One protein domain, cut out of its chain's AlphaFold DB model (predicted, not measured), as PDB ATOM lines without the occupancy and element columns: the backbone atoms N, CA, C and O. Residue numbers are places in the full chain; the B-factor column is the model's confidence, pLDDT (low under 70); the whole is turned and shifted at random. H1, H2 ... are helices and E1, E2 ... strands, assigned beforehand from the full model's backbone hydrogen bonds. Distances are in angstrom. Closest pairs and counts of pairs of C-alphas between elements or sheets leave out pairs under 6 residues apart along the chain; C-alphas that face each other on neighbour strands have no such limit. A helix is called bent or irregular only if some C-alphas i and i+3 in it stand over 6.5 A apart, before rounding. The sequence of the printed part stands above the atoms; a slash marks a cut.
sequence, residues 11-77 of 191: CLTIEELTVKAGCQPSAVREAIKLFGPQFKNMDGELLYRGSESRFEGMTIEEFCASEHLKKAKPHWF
ATOM      1  N   CYS A  11     -28.906  -3.928  -4.895       87.25
ATOM      2  CA  CYS A  11     -27.612  -3.289  -4.668       87.25
ATOM      3  C   CYS A  11     -26.993  -2.803  -5.982       87.25
ATOM      4  O   CYS A  11     -26.577  -1.648  -6.060       87.25
ATOM      5  N   LEU A  12     -26.996  -3.657  -7.013       88.31
ATOM      6  CA  LEU A  12     -26.480  -3.302  -8.341       88.31
ATOM      7  C   LEU A  12     -27.309  -2.183  -8.977       88.31
ATOM      8  O   LEU A  12     -26.759  -1.219  -9.499       88.31
ATOM      9  N   THR A  13     -28.634  -2.261  -8.851       88.00
ATOM     10  CA  THR A  13     -29.528  -1.244  -9.416       88.00
ATOM     11  C   THR A  13     -29.338   0.119  -8.729       88.00
ATOM     12  O   THR A  13     -29.311   1.149  -9.402       88.00
ATOM     13  N   ILE A  14     -29.147   0.154  -7.399       87.44
ATOM     14  CA  ILE A  14     -28.830   1.397  -6.671       87.44
ATOM     15  C   ILE A  14     -27.480   1.942  -7.131       87.44
ATOM     16  O   ILE A  14     -27.359   3.146  -7.353       87.44
ATOM     17  N   GLU A  15     -26.467   1.088  -7.270       88.88
ATOM     18  CA  GLU A  15     -25.136   1.497  -7.721       88.88
ATOM     19  C   GLU A  15     -25.200   2.179  -9.091       88.88
ATOM     20  O   GLU A  15     -24.783   3.331  -9.226       88.88
ATOM     21  N   GLU A  16     -25.802   1.519 -10.080       88.69
ATOM     22  CA  GLU A  16     -25.923   2.047 -11.441       88.69
ATOM     23  C   GLU A  16     -26.664   3.388 -11.477       88.69
ATOM     24  O   GLU A  16     -26.197   4.351 -12.097       88.69
ATOM     25  N   LEU A  17     -27.801   3.486 -10.781       88.06
ATOM     26  CA  LEU A  17     -28.622   4.693 -10.788       88.06
ATOM     27  C   LEU A  17     -27.974   5.851 -10.021       88.06
ATOM     28  O   LEU A  17     -28.017   6.991 -10.487       88.06
ATOM     29  N   THR A  18     -27.339   5.589  -8.877       86.38
ATOM     30  CA  THR A  18     -26.677   6.639  -8.081       86.38
ATOM     31  C   THR A  18     -25.399   7.150  -8.743       86.38
ATOM     32  O   THR A  18     -25.136   8.355  -8.710       86.38
ATOM     33  N   VAL A  19     -24.638   6.280  -9.413       86.94
ATOM     34  CA  VAL A  19     -23.501   6.695 -10.249       86.94
ATOM     35  C   VAL A  19     -23.991   7.550 -11.417       86.94
ATOM     36  O   VAL A  19     -23.451   8.631 -11.652       86.94
ATOM     37  N   LYS A  20     -25.062   7.127 -12.103       86.31
ATOM     38  CA  LYS A  20     -25.675   7.898 -13.195       86.31
ATOM     39  C   LYS A  20     -26.219   9.255 -12.730       86.31
ATOM     40  O   LYS A  20     -26.175  10.216 -13.494       86.31
ATOM     41  N   ALA A  21     -26.681   9.352 -11.484       82.50
ATOM     42  CA  ALA A  21     -27.126  10.601 -10.869       82.50
ATOM     43  C   ALA A  21     -25.972  11.555 -10.486       82.50
ATOM     44  O   ALA A  21     -26.234  12.708 -10.140       82.50
ATOM     45  N   GLY A  22     -24.709  11.115 -10.559       84.12
ATOM     46  CA  GLY A  22     -23.537  11.931 -10.228       84.12
ATOM     47  C   GLY A  22     -23.181  11.952  -8.738       84.12
ATOM     48  O   GLY A  22     -22.574  12.916  -8.262       84.12
ATOM     49  N   CYS A  23     -23.562  10.920  -7.982       86.19
ATOM     50  CA  CYS A  23     -23.166  10.780  -6.583       86.19
ATOM     51  C   CYS A  23     -21.666  10.472  -6.438       86.19
ATOM     52  O   CYS A  23     -21.036   9.852  -7.297       86.19
ATOM     53  N   GLN A  24     -21.087  10.866  -5.304       87.75
ATOM     54  CA  GLN A  24     -19.718  10.514  -4.940       87.75
ATOM     55  C   GLN A  24     -19.584   9.003  -4.676       87.75
ATOM     56  O   GLN A  24     -20.493   8.406  -4.099       87.75
ATOM     57  N   PRO A  25     -18.432   8.370  -4.971       88.00
ATOM     58  CA  PRO A  25     -18.234   6.937  -4.721       88.00
ATOM     59  C   PRO A  25     -18.442   6.514  -3.257       88.00
ATOM     60  O   PRO A  25     -18.904   5.409  -2.979       88.00
ATOM     61  N   SER A  26     -18.115   7.392  -2.302       90.31
ATOM     62  CA  SER A  26     -18.397   7.190  -0.875       90.31
ATOM     63  C   SER A  26     -19.900   7.135  -0.593       90.31
ATOM     64  O   SER A  26     -20.354   6.241   0.120       90.31
ATOM     65  N   ALA A  27     -20.664   8.047  -1.197       89.19
ATOM     66  CA  ALA A  27     -22.114   8.118  -1.078       89.19
ATOM     67  C   ALA A  27     -22.810   6.915  -1.725       89.19
ATOM     68  O   ALA A  27     -23.752   6.384  -1.150       89.19
ATOM     69  N   VAL A  28     -22.307   6.424  -2.864       89.62
ATOM     70  CA  VAL A  28     -22.812   5.201  -3.515       89.62
ATOM     71  C   VAL A  28     -22.694   3.998  -2.574       89.62
ATOM     72  O   VAL A  28     -23.670   3.288  -2.336       89.62
ATOM     73  N   ARG A  29     -21.527   3.802  -1.945       90.12
ATOM     74  CA  ARG A  29     -21.323   2.717  -0.964       90.12
ATOM     75  C   ARG A  29     -22.244   2.843   0.246       90.12
ATOM     76  O   ARG A  29     -22.750   1.840   0.746       90.12
ATOM     77  N   GLU A  30     -22.451   4.067   0.729       90.75
ATOM     78  CA  GLU A  30     -23.381   4.336   1.825       90.75
ATOM     79  C   GLU A  30     -24.828   4.027   1.413       90.75
ATOM     80  O   GLU A  30     -25.551   3.386   2.176       90.75
ATOM     81  N   ALA A  31     -25.231   4.407   0.198       88.00
ATOM     82  CA  ALA A  31     -26.560   4.149  -0.347       88.00
ATOM     83  C   ALA A  31     -26.851   2.652  -0.463       88.00
ATOM     84  O   ALA A  31     -27.892   2.202   0.013       88.00
ATOM     85  N   ILE A  32     -25.910   1.872  -0.999       90.06
ATOM     86  CA  ILE A  32     -26.026   0.408  -1.077       90.06
ATOM     87  C   ILE A  32     -26.181  -0.186   0.328       90.06
ATOM     88  O   ILE A  32     -27.074  -0.994   0.569       90.06
ATOM     89  N   LYS A  33     -25.352   0.247   1.287       90.12
ATOM     90  CA  LYS A  33     -25.364  -0.298   2.651       90.12
ATOM     91  C   LYS A  33     -26.641   0.044   3.422       90.12
ATOM     92  O   LYS A  33     -27.133  -0.795   4.171       90.12
ATOM     93  N   LEU A  34     -27.139   1.272   3.287       86.94
ATOM     94  CA  LEU A  34     -28.324   1.733   4.009       86.94
ATOM     95  C   LEU A  34     -29.607   1.252   3.343       86.94
ATOM     96  O   LEU A  34     -30.480   0.730   4.031       86.94
ATOM     97  N   PHE A  35     -29.728   1.434   2.031       86.31
ATOM     98  CA  PHE A  35     -30.989   1.274   1.317       86.31
ATOM     99  C   PHE A  35     -31.098  -0.051   0.561       86.31
ATOM    100  O   PHE A  35     -32.211  -0.539   0.408       86.31
ATOM    101  N   GLY A  36     -29.989  -0.692   0.177       85.69
ATOM    102  CA  GLY A  36     -29.991  -1.990  -0.517       85.69
ATOM    103  C   GLY A  36     -30.864  -3.060   0.158       85.69
ATOM    104  O   GLY A  36     -31.737  -3.617  -0.504       85.69
ATOM    105  N   PRO A  37     -30.743  -3.294   1.482       88.25
ATOM    106  CA  PRO A  37     -31.581  -4.264   2.196       88.25
ATOM    107  C   PRO A  37     -33.064  -3.873   2.320       88.25
ATOM    108  O   PRO A  37     -33.884  -4.696   2.726       88.25
ATOM    109  N   GLN A  38     -33.403  -2.610   2.047       87.69
ATOM    110  CA  GLN A  38     -34.747  -2.060   2.243       87.69
ATOM    111  C   GLN A  38     -35.616  -2.171   0.985       87.69
ATOM    112  O   GLN A  38     -36.840  -2.072   1.087       87.69
ATOM    113  N   PHE A  39     -35.013  -2.417  -0.180       87.81
ATOM    114  CA  PHE A  39     -35.736  -2.688  -1.420       87.81
ATOM    115  C   PHE A  39     -36.020  -4.182  -1.562       87.81
ATOM    116  O   PHE A  39     -35.137  -5.023  -1.390       87.81
ATOM    117  N   LYS A  40     -37.269  -4.517  -1.889       85.81
ATOM    118  CA  LYS A  40     -37.697  -5.894  -2.150       85.81
ATOM    119  C   LYS A  40     -38.279  -6.000  -3.547       85.81
ATOM    120  O   LYS A  40     -38.999  -5.111  -3.987       85.81
ATOM    121  N   ASN A  41     -37.966  -7.108  -4.211       85.31
ATOM    122  CA  ASN A  41     -38.507  -7.416  -5.523       85.31
ATOM    123  C   ASN A  41     -39.942  -7.936  -5.352       85.31
ATOM    124  O   ASN A  41     -40.148  -8.972  -4.713       85.31
ATOM    125  N   MET A  42     -40.921  -7.187  -5.854       81.62
ATOM    126  CA  MET A  42     -42.316  -7.612  -5.946       81.62
ATOM    127  C   MET A  42     -42.781  -7.418  -7.382       81.62
ATOM    128  O   MET A  42     -42.635  -6.334  -7.931       81.62
ATOM    129  N   ASP A  43     -43.310  -8.480  -7.989       75.12
ATOM    130  CA  ASP A  43     -43.864  -8.455  -9.348       75.12
ATOM    131  C   ASP A  43     -42.901  -7.917 -10.434       75.12
ATOM    132  O   ASP A  43     -43.336  -7.436 -11.475       75.12
ATOM    133  N   GLY A  44     -41.581  -8.034 -10.221       77.19
ATOM    134  CA  GLY A  44     -40.541  -7.552 -11.143       77.19
ATOM    135  C   GLY A  44     -40.064  -6.117 -10.880       77.19
ATOM    136  O   GLY A  44     -39.152  -5.635 -11.561       77.19
ATOM    137  N   GLU A  45     -40.628  -5.445  -9.875       82.12
ATOM    138  CA  GLU A  45     -40.264  -4.091  -9.466       82.12
ATOM    139  C   GLU A  45     -39.603  -4.076  -8.083       82.12
ATOM    140  O   GLU A  45     -39.959  -4.820  -7.167       82.12
ATOM    141  N   LEU A  46     -38.607  -3.203  -7.920       84.06
ATOM    142  CA  LEU A  46     -37.919  -3.005  -6.648       84.06
ATOM    143  C   LEU A  46     -38.602  -1.882  -5.874       84.06
ATOM    144  O   LEU A  46     -38.366  -0.701  -6.138       84.06
ATOM    145  N   LEU A  47     -39.430  -2.273  -4.906       86.56
ATOM    146  CA  LEU A  47     -40.187  -1.357  -4.057       86.56
ATOM    147  C   LEU A  47     -39.535  -1.215  -2.686       86.56
ATOM    148  O   LEU A  47     -39.097  -2.195  -2.070       86.56
ATOM    149  N   TYR A  48     -39.507   0.014  -2.185       85.94
ATOM    150  CA  TYR A  48     -38.987   0.312  -0.859       85.94
ATOM    151  C   TYR A  48     -39.956  -0.141   0.246       85.94
ATOM    152  O   TYR A  48     -41.124   0.260   0.294       85.94
ATOM    153  N   ARG A  49     -39.446  -0.956   1.174       84.56
ATOM    154  CA  ARG A  49     -40.143  -1.481   2.366       84.56
ATOM    155  C   ARG A  49     -39.338  -1.236   3.646       84.56
ATOM    156  O   ARG A  49     -39.318  -2.061   4.558       84.56
ATOM    157  N   GLY A  50     -38.630  -0.115   3.671       82.56
ATOM    158  CA  GLY A  50     -37.841   0.334   4.804       82.56
ATOM    159  C   GLY A  50     -38.655   0.921   5.951       82.56
ATOM    160  O   GLY A  50     -39.879   0.993   5.906       82.56
ATOM    161  N   SER A  51     -37.952   1.390   6.979       78.00
ATOM    162  CA  SER A  51     -38.561   2.052   8.143       78.00
ATOM    163  C   SER A  51     -38.955   3.509   7.884       78.00
ATOM    164  O   SER A  51     -39.717   4.090   8.656       78.00
ATOM    165  N   GLU A  52     -38.437   4.125   6.820       78.44
ATOM    166  CA  GLU A  52     -38.743   5.518   6.497       78.44
ATOM    167  C   GLU A  52     -40.026   5.638   5.662       78.44
ATOM    168  O   GLU A  52     -40.024   5.377   4.460       78.44
ATOM    169  N   SER A  53     -41.105   6.124   6.281       77.62
ATOM    170  CA  SER A  53     -42.418   6.302   5.634       77.62
ATOM    171  C   SER A  53     -42.394   7.206   4.396       77.62
ATOM    172  O   SER A  53     -43.211   7.048   3.497       77.62
ATOM    173  N   ARG A  54     -41.432   8.133   4.308       79.31
ATOM    174  CA  ARG A  54     -41.275   9.049   3.161       79.31
ATOM    175  C   ARG A  54     -40.927   8.358   1.841       79.31
ATOM    176  O   ARG A  54     -41.087   8.975   0.794       79.31
ATOM    177  N   PHE A  55     -40.412   7.133   1.898       79.81
ATOM    178  CA  PHE A  55     -40.012   6.363   0.722       79.81
ATOM    179  C   PHE A  55     -40.880   5.114   0.538       79.81
ATOM    180  O   PHE A  55     -40.646   4.351  -0.388       79.81
ATOM    181  N   GLU A  56     -41.871   4.875   1.401       81.88
ATOM    182  CA  GLU A  56     -42.688   3.663   1.354       81.88
ATOM    183  C   GLU A  56     -43.441   3.533   0.022       81.88
ATOM    184  O   GLU A  56     -44.154   4.443  -0.395       81.88
ATOM    185  N   GLY A  57     -43.266   2.390  -0.649       81.06
ATOM    186  CA  GLY A  57     -43.897   2.117  -1.944       81.06
ATOM    187  C   GLY A  57     -43.247   2.818  -3.139       81.06
ATOM    188  O   GLY A  57     -43.718   2.635  -4.255       81.06
ATOM    189  N   MET A  58     -42.167   3.575  -2.928       85.19
ATOM    190  CA  MET A  58     -41.409   4.204  -4.005       85.19
ATOM    191  C   MET A  58     -40.556   3.165  -4.738       85.19
ATOM    192  O   MET A  58     -39.986   2.253  -4.120       85.19
ATOM    193  N   THR A  59     -40.449   3.319  -6.055       87.69
ATOM    194  CA  THR A  59     -39.542   2.503  -6.867       87.69
ATOM    195  C   THR A  59     -38.091   2.944  -6.671       87.69
ATOM    196  O   THR A  59     -37.794   4.081  -6.299       87.69
ATOM    197  N   ILE A  60     -37.148   2.045  -6.947       83.62
ATOM    198  CA  ILE A  60     -35.716   2.369  -6.899       83.62
ATOM    199  C   ILE A  60     -35.322   3.506  -7.859       83.62
ATOM    200  O   ILE A  60     -34.418   4.285  -7.557       83.62
ATOM    201  N   GLU A  61     -36.018   3.622  -8.992       83.62
ATOM    202  CA  GLU A  61     -35.794   4.652 -10.007       83.62
ATOM    203  C   GLU A  61     -36.255   6.027  -9.518       83.62
ATOM    204  O   GLU A  61     -35.509   6.999  -9.625       83.62
ATOM    205  N   GLU A  62     -37.437   6.097  -8.903       83.88
ATOM    206  CA  GLU A  62     -37.942   7.315  -8.261       83.88
ATOM    207  C   GLU A  62     -37.083   7.719  -7.060       83.88
ATOM    208  O   GLU A  62     -36.777   8.899  -6.882       83.88
ATOM    209  N   PHE A  63     -36.636   6.742  -6.265       81.38
ATOM    210  CA  PHE A  63     -35.740   6.990  -5.141       81.38
ATOM    211  C   PHE A  63     -34.402   7.566  -5.608       81.38
ATOM    212  O   PHE A  63     -33.912   8.539  -5.034       81.38
ATOM    213  N   CYS A  64     -33.820   6.990  -6.665       76.75
ATOM    214  CA  CYS A  64     -32.552   7.447  -7.225       76.75
ATOM    215  C   CYS A  64     -32.690   8.673  -8.137       76.75
ATOM    216  O   CYS A  64     -31.674   9.193  -8.611       76.75
ATOM    217  N   ALA A  65     -33.908   9.171  -8.372       78.44
ATOM    218  CA  ALA A  65     -34.112  10.398  -9.118       78.44
ATOM    219  C   ALA A  65     -33.383  11.548  -8.412       78.44
ATOM    220  O   ALA A  65     -33.552  11.800  -7.211       78.44
ATOM    221  N   SER A  66     -32.554  12.266  -9.174       64.31
ATOM    222  CA  SER A  66     -31.616  13.254  -8.638       64.31
ATOM    223  C   SER A  66     -32.290  14.322  -7.777       64.31
ATOM    224  O   SER A  66     -31.668  14.826  -6.854       64.31
ATOM    225  N   GLU A  67     -33.557  14.664  -8.021       72.19
ATOM    226  CA  GLU A  67     -34.265  15.665  -7.215       72.19
ATOM    227  C   GLU A  67     -34.505  15.230  -5.762       72.19
ATOM    228  O   GLU A  67     -34.354  16.047  -4.848       72.19
ATOM    229  N   HIS A  68     -34.859  13.964  -5.528       73.25
ATOM    230  CA  HIS A  68     -35.137  13.454  -4.184       73.25
ATOM    231  C   HIS A  68     -33.849  13.269  -3.391       73.25
ATOM    232  O   HIS A  68     -33.741  13.759  -2.262       73.25
ATOM    233  N   LEU A  69     -32.842  12.651  -4.009       77.44
ATOM    234  CA  LEU A  69     -31.529  12.490  -3.395       77.44
ATOM    235  C   LEU A  69     -30.858  13.843  -3.126       77.44
ATOM    236  O   LEU A  69     -30.330  14.031  -2.030       77.44
ATOM    237  N   LYS A  70     -30.924  14.816  -4.052       77.50
ATOM    238  CA  LYS A  70     -30.343  16.157  -3.834       77.50
ATOM    239  C   LYS A  70     -31.022  16.900  -2.685       77.50
ATOM    240  O   LYS A  70     -30.337  17.576  -1.921       77.50
ATOM    241  N   LYS A  71     -32.344  16.759  -2.519       79.81
ATOM    242  CA  LYS A  71     -33.079  17.360  -1.390       79.81
ATOM    243  C   LYS A  71     -32.768  16.671  -0.060       79.81
ATOM    244  O   LYS A  71     -32.576  17.354   0.941       79.81
ATOM    245  N   ALA A  72     -32.735  15.339  -0.032       79.44
ATOM    246  CA  ALA A  72     -32.553  14.577   1.203       79.44
ATOM    247  C   ALA A  72     -31.093  14.553   1.680       79.44
ATOM    248  O   ALA A  72     -30.835  14.635   2.882       79.44
ATOM    249  N   LYS A  73     -30.138  14.429   0.751       81.88
ATOM    250  CA  LYS A  73     -28.704  14.305   1.029       81.88
ATOM    251  C   LYS A  73     -27.871  15.080  -0.007       81.88
ATOM    252  O   LYS A  73     -27.192  14.477  -0.833       81.88
ATOM    253  N   PRO A  74     -27.840  16.425   0.056       79.06
ATOM    254  CA  PRO A  74     -27.091  17.244  -0.906       79.06
ATOM    255  C   PRO A  74     -25.578  16.965  -0.894       79.06
ATOM    256  O   PRO A  74     -24.923  17.076  -1.921       79.06
ATOM    257  N   HIS A  75     -25.030  16.546   0.252       80.94
ATOM    258  CA  HIS A  75     -23.614  16.203   0.432       80.94
ATOM    259  C   HIS A  75     -23.188  14.909  -0.280       80.94
ATOM    260  O   HIS A  75     -21.999  14.612  -0.335       80.94
ATOM    261  N   TRP A  76     -24.138  14.118  -0.790       84.25
ATOM    262  CA  TRP A  76     -23.838  12.922  -1.578       84.25
ATOM    263  C   TRP A  76     -23.409  13.234  -3.004       84.25
ATOM    264  O   TRP A  76     -22.759  12.410  -3.644       84.25
ATOM    265  N   PHE A  77     -23.757  14.415  -3.501       82.19
ATOM    266  CA  PHE A  77     -23.350  14.878  -4.813       82.19
ATOM    267  C   PHE A  77     -22.011  15.591  -4.694       82.19
ATOM    268  O   PHE A  77     -21.681  16.182  -3.661       82.19
TER     269      PHE A  77
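This is residues 11 to 77 of the 191 residues of an uncharacterized protein of Bradyrhizobium canariense (UniProt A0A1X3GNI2). A small strand hairpin of E1 and E2 makes one end of the domain and grows directly out of the end of H2, the longest helix, which folds back beside H1 as a helical hairpin. The chain then returns through a long loop, residues 49 to 59, to the short helix H3, which lies near H1 and the strand E2 so that the centres of H1, H2 and H3 make a triangle, and runs on to H4 and a tail towards the opposite end. The printed part has 67 residues, with four named helices and two named strands in the order H1, H2, E1, E2, H3, H4; the one sheet has the order E1 - E2 and is antiparallel. The class is mostly helix. The whole is compact, with a radius of gyration of the C-alphas of 10.9 A, and its rounded outline spans 31 by 22 by 17 A.

The strands are E1, residues 39 to 42, 9.4 A long, and E2, residues 45 to 48, 9.8 A long. H2, residues 25 to 38, measures 20.1 A and begins with C-alpha 25 at (-18.234, 6.937, -4.721). It is irregular: C-alphas 34 and 37 are 7.1 A apart. H1, residues 11 to 20, measures 14.2 A from C-alpha 11 at (-27.612, -3.289, -4.668). H3 is residues 60 to 63, 4.9 A, and H4 is residues 66 to 72, 10.0 A, ending with C-alpha 72 at (-32.553, 14.577, 1.203).

E1 and E2 form an antiparallel hairpin, their directions at 140 degrees. Across it N 40 and O 47 are 3.0 A apart and N 42 and O 45 are 2.9 A apart, both within hydrogen-bond range. The closest C-alphas of E2 and H3 are those of Leu 46 and Ile 60, 5.8 A apart. H1 and H2, a helical hairpin, touch, closest at the C-alphas of Cys 11 and Gly 36, 5.0 A apart. They run opposite ways at a steep tilt of 40 degrees. H1 and H3 only just touch, with 3 pairs of C-alphas within 8 A, the closest those of Ile 14 and Ile 60 at 7.0 A. H3 and H4 are close but not clearly touching, closest at the C-alphas of Phe 63 and Leu 69, 7.1 A apart. H2 is apart from H3 and from H4. Every O i to N i+4 pair is within hydrogen-bond range in H1 and H4, and 8 of 10 are in H2; H3 is too short for such a pair.

The two C-alphas farthest apart are those of Asp 43 and His 75, 33.4 A. The printed part has no cut. The link from E2 to H3, with 11 residues, is long; the other links are tight. The mean pLDDT of the printed part is 83.7, and residue 66 is under 70.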